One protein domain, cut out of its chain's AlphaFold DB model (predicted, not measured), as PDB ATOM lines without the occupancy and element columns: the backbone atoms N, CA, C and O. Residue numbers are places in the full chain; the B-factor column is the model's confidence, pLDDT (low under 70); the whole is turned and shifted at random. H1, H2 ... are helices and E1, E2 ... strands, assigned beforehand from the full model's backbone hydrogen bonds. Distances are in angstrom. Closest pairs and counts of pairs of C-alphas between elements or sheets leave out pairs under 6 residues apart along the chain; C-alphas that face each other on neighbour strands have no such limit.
ATOM      1  N   GLY A 139      37.789   5.387 -43.210       57.47
ATOM      2  CA  GLY A 139      37.018   4.145 -43.119       57.47
ATOM      3  C   GLY A 139      35.584   4.266 -43.641       57.47
ATOM      4  O   GLY A 139      34.745   3.434 -43.294       57.47
ATOM      5  N   GLN A 140      35.290   5.283 -44.461       69.38
ATOM      6  CA  GLN A 140      34.010   5.336 -45.150       69.38
ATOM      7  C   GLN A 140      34.056   4.323 -46.292       69.38
ATOM      8  O   GLN A 140      34.965   4.323 -47.119       69.38
ATOM      9  N   ARG A 141      33.096   3.407 -46.297       70.62
ATOM     10  CA  ARG A 141      32.951   2.373 -47.315       70.62
ATOM     11  C   ARG A 141      31.810   2.753 -48.242       70.62
ATOM     12  O   ARG A 141      30.755   3.187 -47.783       70.62
ATOM     13  N   LEU A 142      32.031   2.574 -49.539       76.81
ATOM     14  CA  LEU A 142      30.968   2.570 -50.535       76.81
ATOM     15  C   LEU A 142      30.363   1.172 -50.556       76.81
ATOM     16  O   LEU A 142      31.024   0.211 -50.943       76.81
ATOM     17  N   VAL A 143      29.114   1.061 -50.128       81.12
ATOM     18  CA  VAL A 143      28.348  -0.180 -50.170       81.12
ATOM     19  C   VAL A 143      27.389  -0.097 -51.358       81.12
ATOM     20  O   VAL A 143      26.569   0.822 -51.395       81.12
ATOM     21  N   PRO A 144      27.477  -0.987 -52.357       84.25
ATOM     22  CA  PRO A 144      26.556  -0.969 -53.489       84.25
ATOM     23  C   PRO A 144      25.109  -1.212 -53.030       84.25
ATOM     24  O   PRO A 144      24.842  -2.046 -52.168       84.25
ATOM     25  N   LYS A 145      24.169  -0.466 -53.615       90.12
ATOM     26  CA  LYS A 145      22.726  -0.571 -53.368       90.12
ATOM     27  C   LYS A 145      22.063  -1.272 -54.543       90.12
ATOM     28  O   LYS A 145      22.093  -0.756 -55.663       90.12
ATOM     29  N   TYR A 146      21.407  -2.395 -54.289       89.38
ATOM     30  CA  TYR A 146      20.650  -3.143 -55.292       89.38
ATOM     31  C   TYR A 146      19.146  -2.982 -55.049       89.38
ATOM     32  O   TYR A 146      18.717  -2.799 -53.910       89.38
ATOM     33  N   ASN A 147      18.340  -2.987 -56.112       92.69
ATOM     34  CA  ASN A 147      16.884  -3.081 -55.978       92.69
ATOM     35  C   ASN A 147      16.438  -4.538 -55.756       92.69
ATOM     36  O   ASN A 147      17.256  -5.455 -55.782       92.69
ATOM     37  N   ALA A 148      15.129  -4.750 -55.583       93.69
ATOM     38  CA  ALA A 148      14.536  -6.079 -55.399       93.69
ATOM     39  C   ALA A 148      14.853  -7.070 -56.540       93.69
ATOM     40  O   ALA A 148      14.882  -8.272 -56.314       93.69
ATOM     41  N   ASN A 149      15.160  -6.565 -57.739       94.00
ATOM     42  CA  ASN A 149      15.500  -7.373 -58.912       94.00
ATOM     43  C   ASN A 149      17.017  -7.624 -59.034       94.00
ATOM     44  O   ASN A 149      17.483  -8.042 -60.089       94.00
ATOM     45  N   GLY A 150      17.814  -7.280 -58.016       92.00
ATOM     46  CA  GLY A 150      19.273  -7.423 -58.042       92.00
ATOM     47  C   GLY A 150      20.007  -6.417 -58.941       92.00
ATOM     48  O   GLY A 150      21.216  -6.526 -59.124       92.00
ATOM     49  N   LYS A 151      19.326  -5.404 -59.496       91.12
ATOM     50  CA  LYS A 151      19.956  -4.361 -60.322       91.12
ATOM     51  C   LYS A 151      20.586  -3.290 -59.435       91.12
ATOM     52  O   LYS A 151      19.930  -2.754 -58.538       91.12
ATOM     53  N   LEU A 152      21.841  -2.935 -59.713       86.50
ATOM     54  CA  LEU A 152      22.545  -1.850 -59.026       86.50
ATOM     55  C   LEU A 152      21.819  -0.515 -59.269       86.50
ATOM     56  O   LEU A 152      21.657  -0.078 -60.408       86.50
ATOM     57  N   THR A 153      21.385   0.139 -58.195       88.56
ATOM     58  CA  THR A 153      20.658   1.420 -58.223       88.56
ATOM     59  C   THR A 153      21.456   2.582 -57.647       88.56
ATOM     60  O   THR A 153      21.125   3.742 -57.899       88.56
ATOM     61  N   GLY A 154      22.535   2.306 -56.917       89.19
ATOM     62  CA  GLY A 154      23.383   3.345 -56.353       89.19
ATOM     63  C   GLY A 154      24.414   2.797 -55.385       89.19
ATOM     64  O   GLY A 154      24.731   1.612 -55.404       89.19
ATOM     65  N   TYR A 155      24.927   3.679 -54.537       84.50
ATOM     66  CA  TYR A 155      25.884   3.356 -53.488       84.50
ATOM     67  C   TYR A 155      25.490   4.074 -52.201       84.50
ATOM     68  O   TYR A 155      25.035   5.216 -52.233       84.50
ATOM     69  N   HIS A 156      25.702   3.419 -51.071       81.44
ATOM     70  CA  HIS A 156      25.648   4.015 -49.750       81.44
ATOM     71  C   HIS A 156      27.069   4.322 -49.302       81.44
ATOM     72  O   HIS A 156      27.906   3.425 -49.242       81.44
ATOM     73  N   VAL A 157      27.355   5.575 -48.960       78.81
ATOM     74  CA  VAL A 157      28.567   5.878 -48.187       78.81
ATOM     75  C   VAL A 157      28.239   5.628 -46.726       78.81
ATOM     76  O   VAL A 157      27.410   6.341 -46.164       78.81
ATOM     77  N   THR A 158      28.868   4.622 -46.126       74.31
ATOM     78  CA  THR A 158      28.758   4.309 -44.696       74.31
ATOM     79  C   THR A 158      30.077   4.633 -44.016       74.31
ATOM     80  O   THR A 158      31.113   4.145 -44.460       74.31
ATOM     81  N   GLY A 159      30.075   5.403 -42.932       75.88
ATOM     82  CA  GLY A 159      31.291   5.658 -42.160       75.88
ATOM     83  C   GLY A 159      31.008   6.307 -40.814       75.88
ATOM     84  O   GLY A 159      29.966   6.940 -40.627       75.88
ATOM     85  N   GLN A 160      31.941   6.146 -39.876       73.12
ATOM     86  CA  GLN A 160      31.910   6.887 -38.619       73.12
ATOM     87  C   GLN A 160      32.380   8.313 -38.889       73.12
ATOM     88  O   GLN A 160      33.536   8.547 -39.239       73.12
ATOM     89  N   ILE A 161      31.471   9.274 -38.749       69.19
ATOM     90  CA  ILE A 161      31.828  10.689 -38.787       69.19
ATOM     91  C   ILE A 161      31.967  11.159 -37.350       69.19
ATOM     92  O   ILE A 161      30.979  11.218 -36.618       69.19
ATOM     93  N   THR A 162      33.179  11.525 -36.956       69.44
ATOM     94  CA  THR A 162      33.438  12.015 -35.600       69.44
ATOM     95  C   THR A 162      33.325  13.532 -35.495       69.44
ATOM     96  O   THR A 162      33.163  14.041 -34.390       69.44
ATOM     97  N   ASN A 163      33.362  14.273 -36.615       77.81
ATOM     98  CA  ASN A 163      33.462  15.732 -36.583       77.81
ATOM     99  C   ASN A 163      32.294  16.467 -37.278       77.81
ATOM    100  O   ASN A 163      31.821  16.082 -38.348       77.81
ATOM    101  N   ALA A 164      31.840  17.583 -36.695       71.75
ATOM    102  CA  ALA A 164      30.665  18.333 -37.166       71.75
ATOM    103  C   ALA A 164      30.842  18.934 -38.577       71.75
ATOM    104  O   ALA A 164      29.883  19.052 -39.345       71.75
ATOM    105  N   LEU A 165      32.079  19.284 -38.935       64.12
ATOM    106  CA  LEU A 165      32.424  19.863 -40.234       64.12
ATOM    107  C   LEU A 165      32.337  18.819 -41.361       64.12
ATOM    108  O   LEU A 165      31.831  19.120 -42.439       64.12
ATOM    109  N   GLU A 166      32.721  17.573 -41.076       67.25
ATOM    110  CA  GLU A 166      32.576  16.428 -41.985       67.25
ATOM    111  C   GLU A 166      31.094  16.091 -42.201       67.25
ATOM    112  O   GLU A 166      30.654  15.901 -43.336       67.25
ATOM    113  N   LYS A 167      30.289  16.127 -41.130       66.88
ATOM    114  CA  LYS A 167      28.837  15.907 -41.195       66.88
ATOM    115  C   LYS A 167      28.149  16.927 -42.107       66.88
ATOM    116  O   LYS A 167      27.294  16.562 -42.915       66.88
ATOM    117  N   LYS A 168      28.566  18.197 -42.029       67.44
ATOM    118  CA  LYS A 168      28.051  19.283 -42.876       67.44
ATOM    119  C   LYS A 168      28.555  19.192 -44.322       67.44
ATOM    120  O   LYS A 168      27.773  19.395 -45.246       67.44
ATOM    121  N   ALA A 169      29.830  18.861 -44.535       64.00
ATOM    122  CA  ALA A 169      30.427  18.760 -45.871       64.00
ATOM    123  C   ALA A 169      29.897  17.562 -46.678       64.00
ATOM    124  O   ALA A 169      29.739  17.647 -47.899       64.00
ATOM    125  N   ALA A 170      29.604  16.452 -46.002       64.81
ATOM    126  CA  ALA A 170      29.188  15.218 -46.650       64.81
ATOM    127  C   ALA A 170      27.671  15.117 -46.893       64.81
ATOM    128  O   ALA A 170      27.250  14.251 -47.662       64.81
ATOM    129  N   ASN A 171      26.866  16.017 -46.309       70.88
ATOM    130  CA  ASN A 171      25.396  16.027 -46.384       70.88
ATOM    131  C   ASN A 171      24.780  14.657 -46.025       70.88
ATOM    132  O   ASN A 171      23.919  14.126 -46.727       70.88
ATOM    133  N   LEU A 172      25.320  14.052 -44.966       71.94
ATOM    134  CA  LEU A 172      25.058  12.679 -44.551       71.94
ATOM    135  C   LEU A 172      23.840  12.630 -43.603       71.94
ATOM    136  O   LEU A 172      23.767  13.400 -42.643       71.94
ATOM    137  N   LYS A 173      22.871  11.741 -43.870       76.69
ATOM    138  CA  LYS A 173      21.671  11.564 -43.031       76.69
ATOM    139  C   LYS A 173      21.944  10.514 -41.943       76.69
ATOM    140  O   LYS A 173      22.629   9.531 -42.227       76.69
ATOM    141  N   PRO A 174      21.459  10.696 -40.701       78.00
ATOM    142  CA  PRO A 174      21.625   9.691 -39.654       78.00
ATOM    143  C   PRO A 174      20.875   8.403 -40.016       78.00
ATOM    144  O   PRO A 174      19.752   8.461 -40.521       78.00
ATOM    145  N   VAL A 175      21.486   7.247 -39.747       78.94
ATOM    146  CA  VAL A 175      20.826   5.946 -39.907       78.94
ATOM    147  C   VAL A 175      19.917   5.705 -38.707       78.94
ATOM    148  O   VAL A 175      20.356   5.755 -37.556       78.94
ATOM    149  N   LYS A 176      18.631   5.447 -38.962       82.31
ATOM    150  CA  LYS A 176      17.669   5.128 -37.903       82.31
ATOM    151  C   LYS A 176      18.084   3.805 -37.241       82.31
ATOM    152  O   LYS A 176      18.157   2.791 -37.921       82.31
ATOM    153  N   GLY A 177      18.359   3.830 -35.936       82.00
ATOM    154  CA  GLY A 177      18.723   2.634 -35.158       82.00
ATOM    155  C   GLY A 177      20.224   2.339 -35.039       82.00
ATOM    156  O   GLY A 177      20.587   1.344 -34.421       82.00
ATOM    157  N   SER A 178      21.111   3.185 -35.573       78.00
ATOM    158  CA  SER A 178      22.565   3.010 -35.423       78.00
ATOM    159  C   SER A 178      23.234   4.333 -35.029       78.00
ATOM    160  O   SER A 178      23.644   5.104 -35.903       78.00
ATOM    161  N   PRO A 179      23.316   4.652 -33.721       77.25
ATOM    162  CA  PRO A 179      23.909   5.903 -33.257       77.25
ATOM    163  C   PRO A 179      25.364   6.024 -33.734       77.25
ATOM    164  O   PRO A 179      26.170   5.113 -33.571       77.25
ATOM    165  N   GLY A 180      25.688   7.154 -34.368       77.44
ATOM    166  CA  GLY A 180      27.023   7.431 -34.916       77.44
ATOM    167  C   GLY A 180      27.263   6.945 -36.351       77.44
ATOM    168  O   GLY A 180      28.280   7.314 -36.940       77.44
ATOM    169  N   GLN A 181      26.335   6.190 -36.947       74.25
ATOM    170  CA  GLN A 181      26.384   5.866 -38.371       74.25
ATOM    171  C   GLN A 181      25.570   6.864 -39.189       74.25
ATOM    172  O   GLN A 181      24.423   7.198 -38.874       74.25
ATOM    173  N   PHE A 182      26.169   7.316 -40.284       78.88
ATOM    174  CA  PHE A 182      25.496   8.159 -41.253       78.88
ATOM    175  C   PHE A 182      25.574   7.535 -42.640       78.88
ATOM    176  O   PHE A 182      26.586   6.930 -42.997       78.88
ATOM    177  N   VAL A 183      24.499   7.704 -43.408       77.12
ATOM    178  CA  VAL A 183      24.370   7.195 -44.773       77.12
ATOM    179  C   VAL A 183      24.001   8.324 -45.718       77.12
ATOM    180  O   VAL A 183      23.202   9.215 -45.412       77.12
ATOM    181  N   ARG A 184      24.614   8.284 -46.897       82.25
ATOM    182  CA  ARG A 184      24.226   9.091 -48.046       82.25
ATOM    183  C   ARG A 184      24.064   8.175 -49.235       82.25
ATOM    184  O   ARG A 184      24.994   7.455 -49.593       82.25
ATOM    185  N   ASP A 185      22.898   8.286 -49.850       81.50
ATOM    186  CA  ASP A 185      22.602   7.622 -51.103       81.50
ATOM    187  C   ASP A 185      23.239   8.421 -52.232       81.50
ATOM    188  O   ASP A 185      23.054   9.636 -52.369       81.50
ATOM    189  N   LEU A 186      24.030   7.720 -53.026       80.75
ATOM    190  CA  LEU A 186      24.647   8.227 -54.231       80.75
ATOM    191  C   LEU A 186      24.070   7.476 -55.431       80.75
ATOM    192  O   LEU A 186      23.929   6.253 -55.368       80.75
ATOM    193  N   PRO A 187      23.778   8.167 -56.545       78.69
ATOM    194  CA  PRO A 187      23.390   7.497 -57.782       78.69
ATOM    195  C   PRO A 187      24.541   6.630 -58.322       78.69
ATOM    196  O   PRO A 187      25.698   6.822 -57.950       78.69
ATOM    197  N   VAL A 188      24.246   5.695 -59.233       73.69
ATOM    198  CA  VAL A 188      25.261   4.816 -59.862       73.69
ATOM    199  C   VAL A 188      26.398   5.626 -60.503       73.69
ATOM    200  O   VAL A 188      27.574   5.312 -60.332       73.69
ATOM    201  N   LYS A 189      26.046   6.726 -61.180       70.88
ATOM    202  CA  LYS A 189      26.989   7.711 -61.718       70.88
ATOM    203  C   LYS A 189      27.260   8.777 -60.658       70.88
ATOM    204  O   LYS A 189      26.580   9.800 -60.615       70.88
ATOM    205  N   ASN A 190      28.216   8.527 -59.769       70.12
ATOM    206  CA  ASN A 190      28.608   9.479 -58.732       70.12
ATOM    207  C   ASN A 190      30.109   9.784 -58.758       70.12
ATOM    208  O   ASN A 190      30.904   9.115 -59.414       70.12
ATOM    209  N   HIS A 191      30.485  10.815 -58.004       58.69
ATOM    210  CA  HIS A 191      31.839  11.348 -57.977       58.69
ATOM    211  C   HIS A 191      32.879  10.501 -57.259       58.69
ATOM    212  O   HIS A 191      34.067  10.797 -57.355       58.69
TER     213      HIS A 191
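This is residues 139 to 191 of the 360 residues of an uncharacterized protein of Hazenella coriacea (UniProt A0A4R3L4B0). Picture a strongly twisted sheet of three strands, E1, E2 and E3, with E2 in the middle; E1 and E2 form a hairpin whose turn, residues 147 to 151, lies at one end of the longest axis, and a short helix, H1, lies at the opposite end, where it only grazes the sheet. From H1 the link of residues 171 to 180 folds back to E3, and on the way its residues 173 to 174 make a short pairing with residues 182 to 183 of E3. The printed part has 53 residues with three named strands and one named helix, in the order E1, E2, H1, E3 along the chain; the class is mixed, helices and strands. The sheet's order is E1, E2, E3, and it is antiparallel throughout. The whole is only just compact, close to loose, with a radius of gyration of the C-alphas of 11.8 A and spans of 36 by 26 by 17 A.

Begin with E2, the longest strand by residues, residues 152 to 160: find C-alpha 152 at (22.545, -1.850, -59.026), and from there the strand runs 24.1 A to C-alpha 160 at (31.910, 6.887, -38.619). Next look at E1, residues 141 to 146, which begins with C-alpha 141 at (32.951, 2.373, -47.315) and measures 15.7 A from first to last C-alpha. E3 is residues 181 to 187, 19.7 A long from first to last C-alpha, and you can find its end at C-alpha 187, at (23.390, 7.497, -57.782). The named helix, H1, is residues 164 to 170, from Ala 164 to Ala 170, with 10.1 A between its first and last C-alphas.

Start at the sheet, in which E2 is the inner strand and E1 and E3 are the edge strands. E1 and E2 are antiparallel neighbours, with 150 degrees between their N-to-C directions, and they form a hairpin. Look at Leu 142 and Val 157, whose C-alphas face each other at 4.7 A. Beside them, N 143 and O 156 are within hydrogen-bond range at 2.8 A, and so are N 156 and O 143 at 2.8 A. On to E2 and E3, which are antiparallel neighbours with 153 degrees between their directions. Here the C-alphas of Gly 154 and Pro 187 face each other at 4.4 A, and farther along those of Gln 160 and Gln 181 do at 5.6 A. N 155 and O 186 are within hydrogen-bond range at 2.9 A, as are N 186 and O 155 at 2.8 A. The sheet's C-alphas lie up to 4.7 A off the best plane through them, and it is strongly twisted. Residues 173 to 174 pair antiparallel with residues 182 to 183 of E3. H1 is on the sheet but only grazes it, with its residues 167 to 170; 6 pairs of C-alphas are within 10 A. In H1 every O i to N i+4 pair is within hydrogen-bond range.

For the full length, go from Asn 149, between E1 and E2, to Leu 165 in H1: their C-alphas are the two farthest apart, at 37.1 A. The first and last printed C-alphas, of Gly 139 and His 191, are 17.3 A apart. The printed part has no cut. The links E1 to E2, with 5 residues, and E2 to H1, with 3, are tight; the link H1 to E3, with 10 residues, is short, and no link is long. In the B-factor column the mean pLDDT of the printed part is 77.3. It is under 70 at residues 139 to 140, 161 to 162, 165 to 170 and 191, and H1 has a mean of 67.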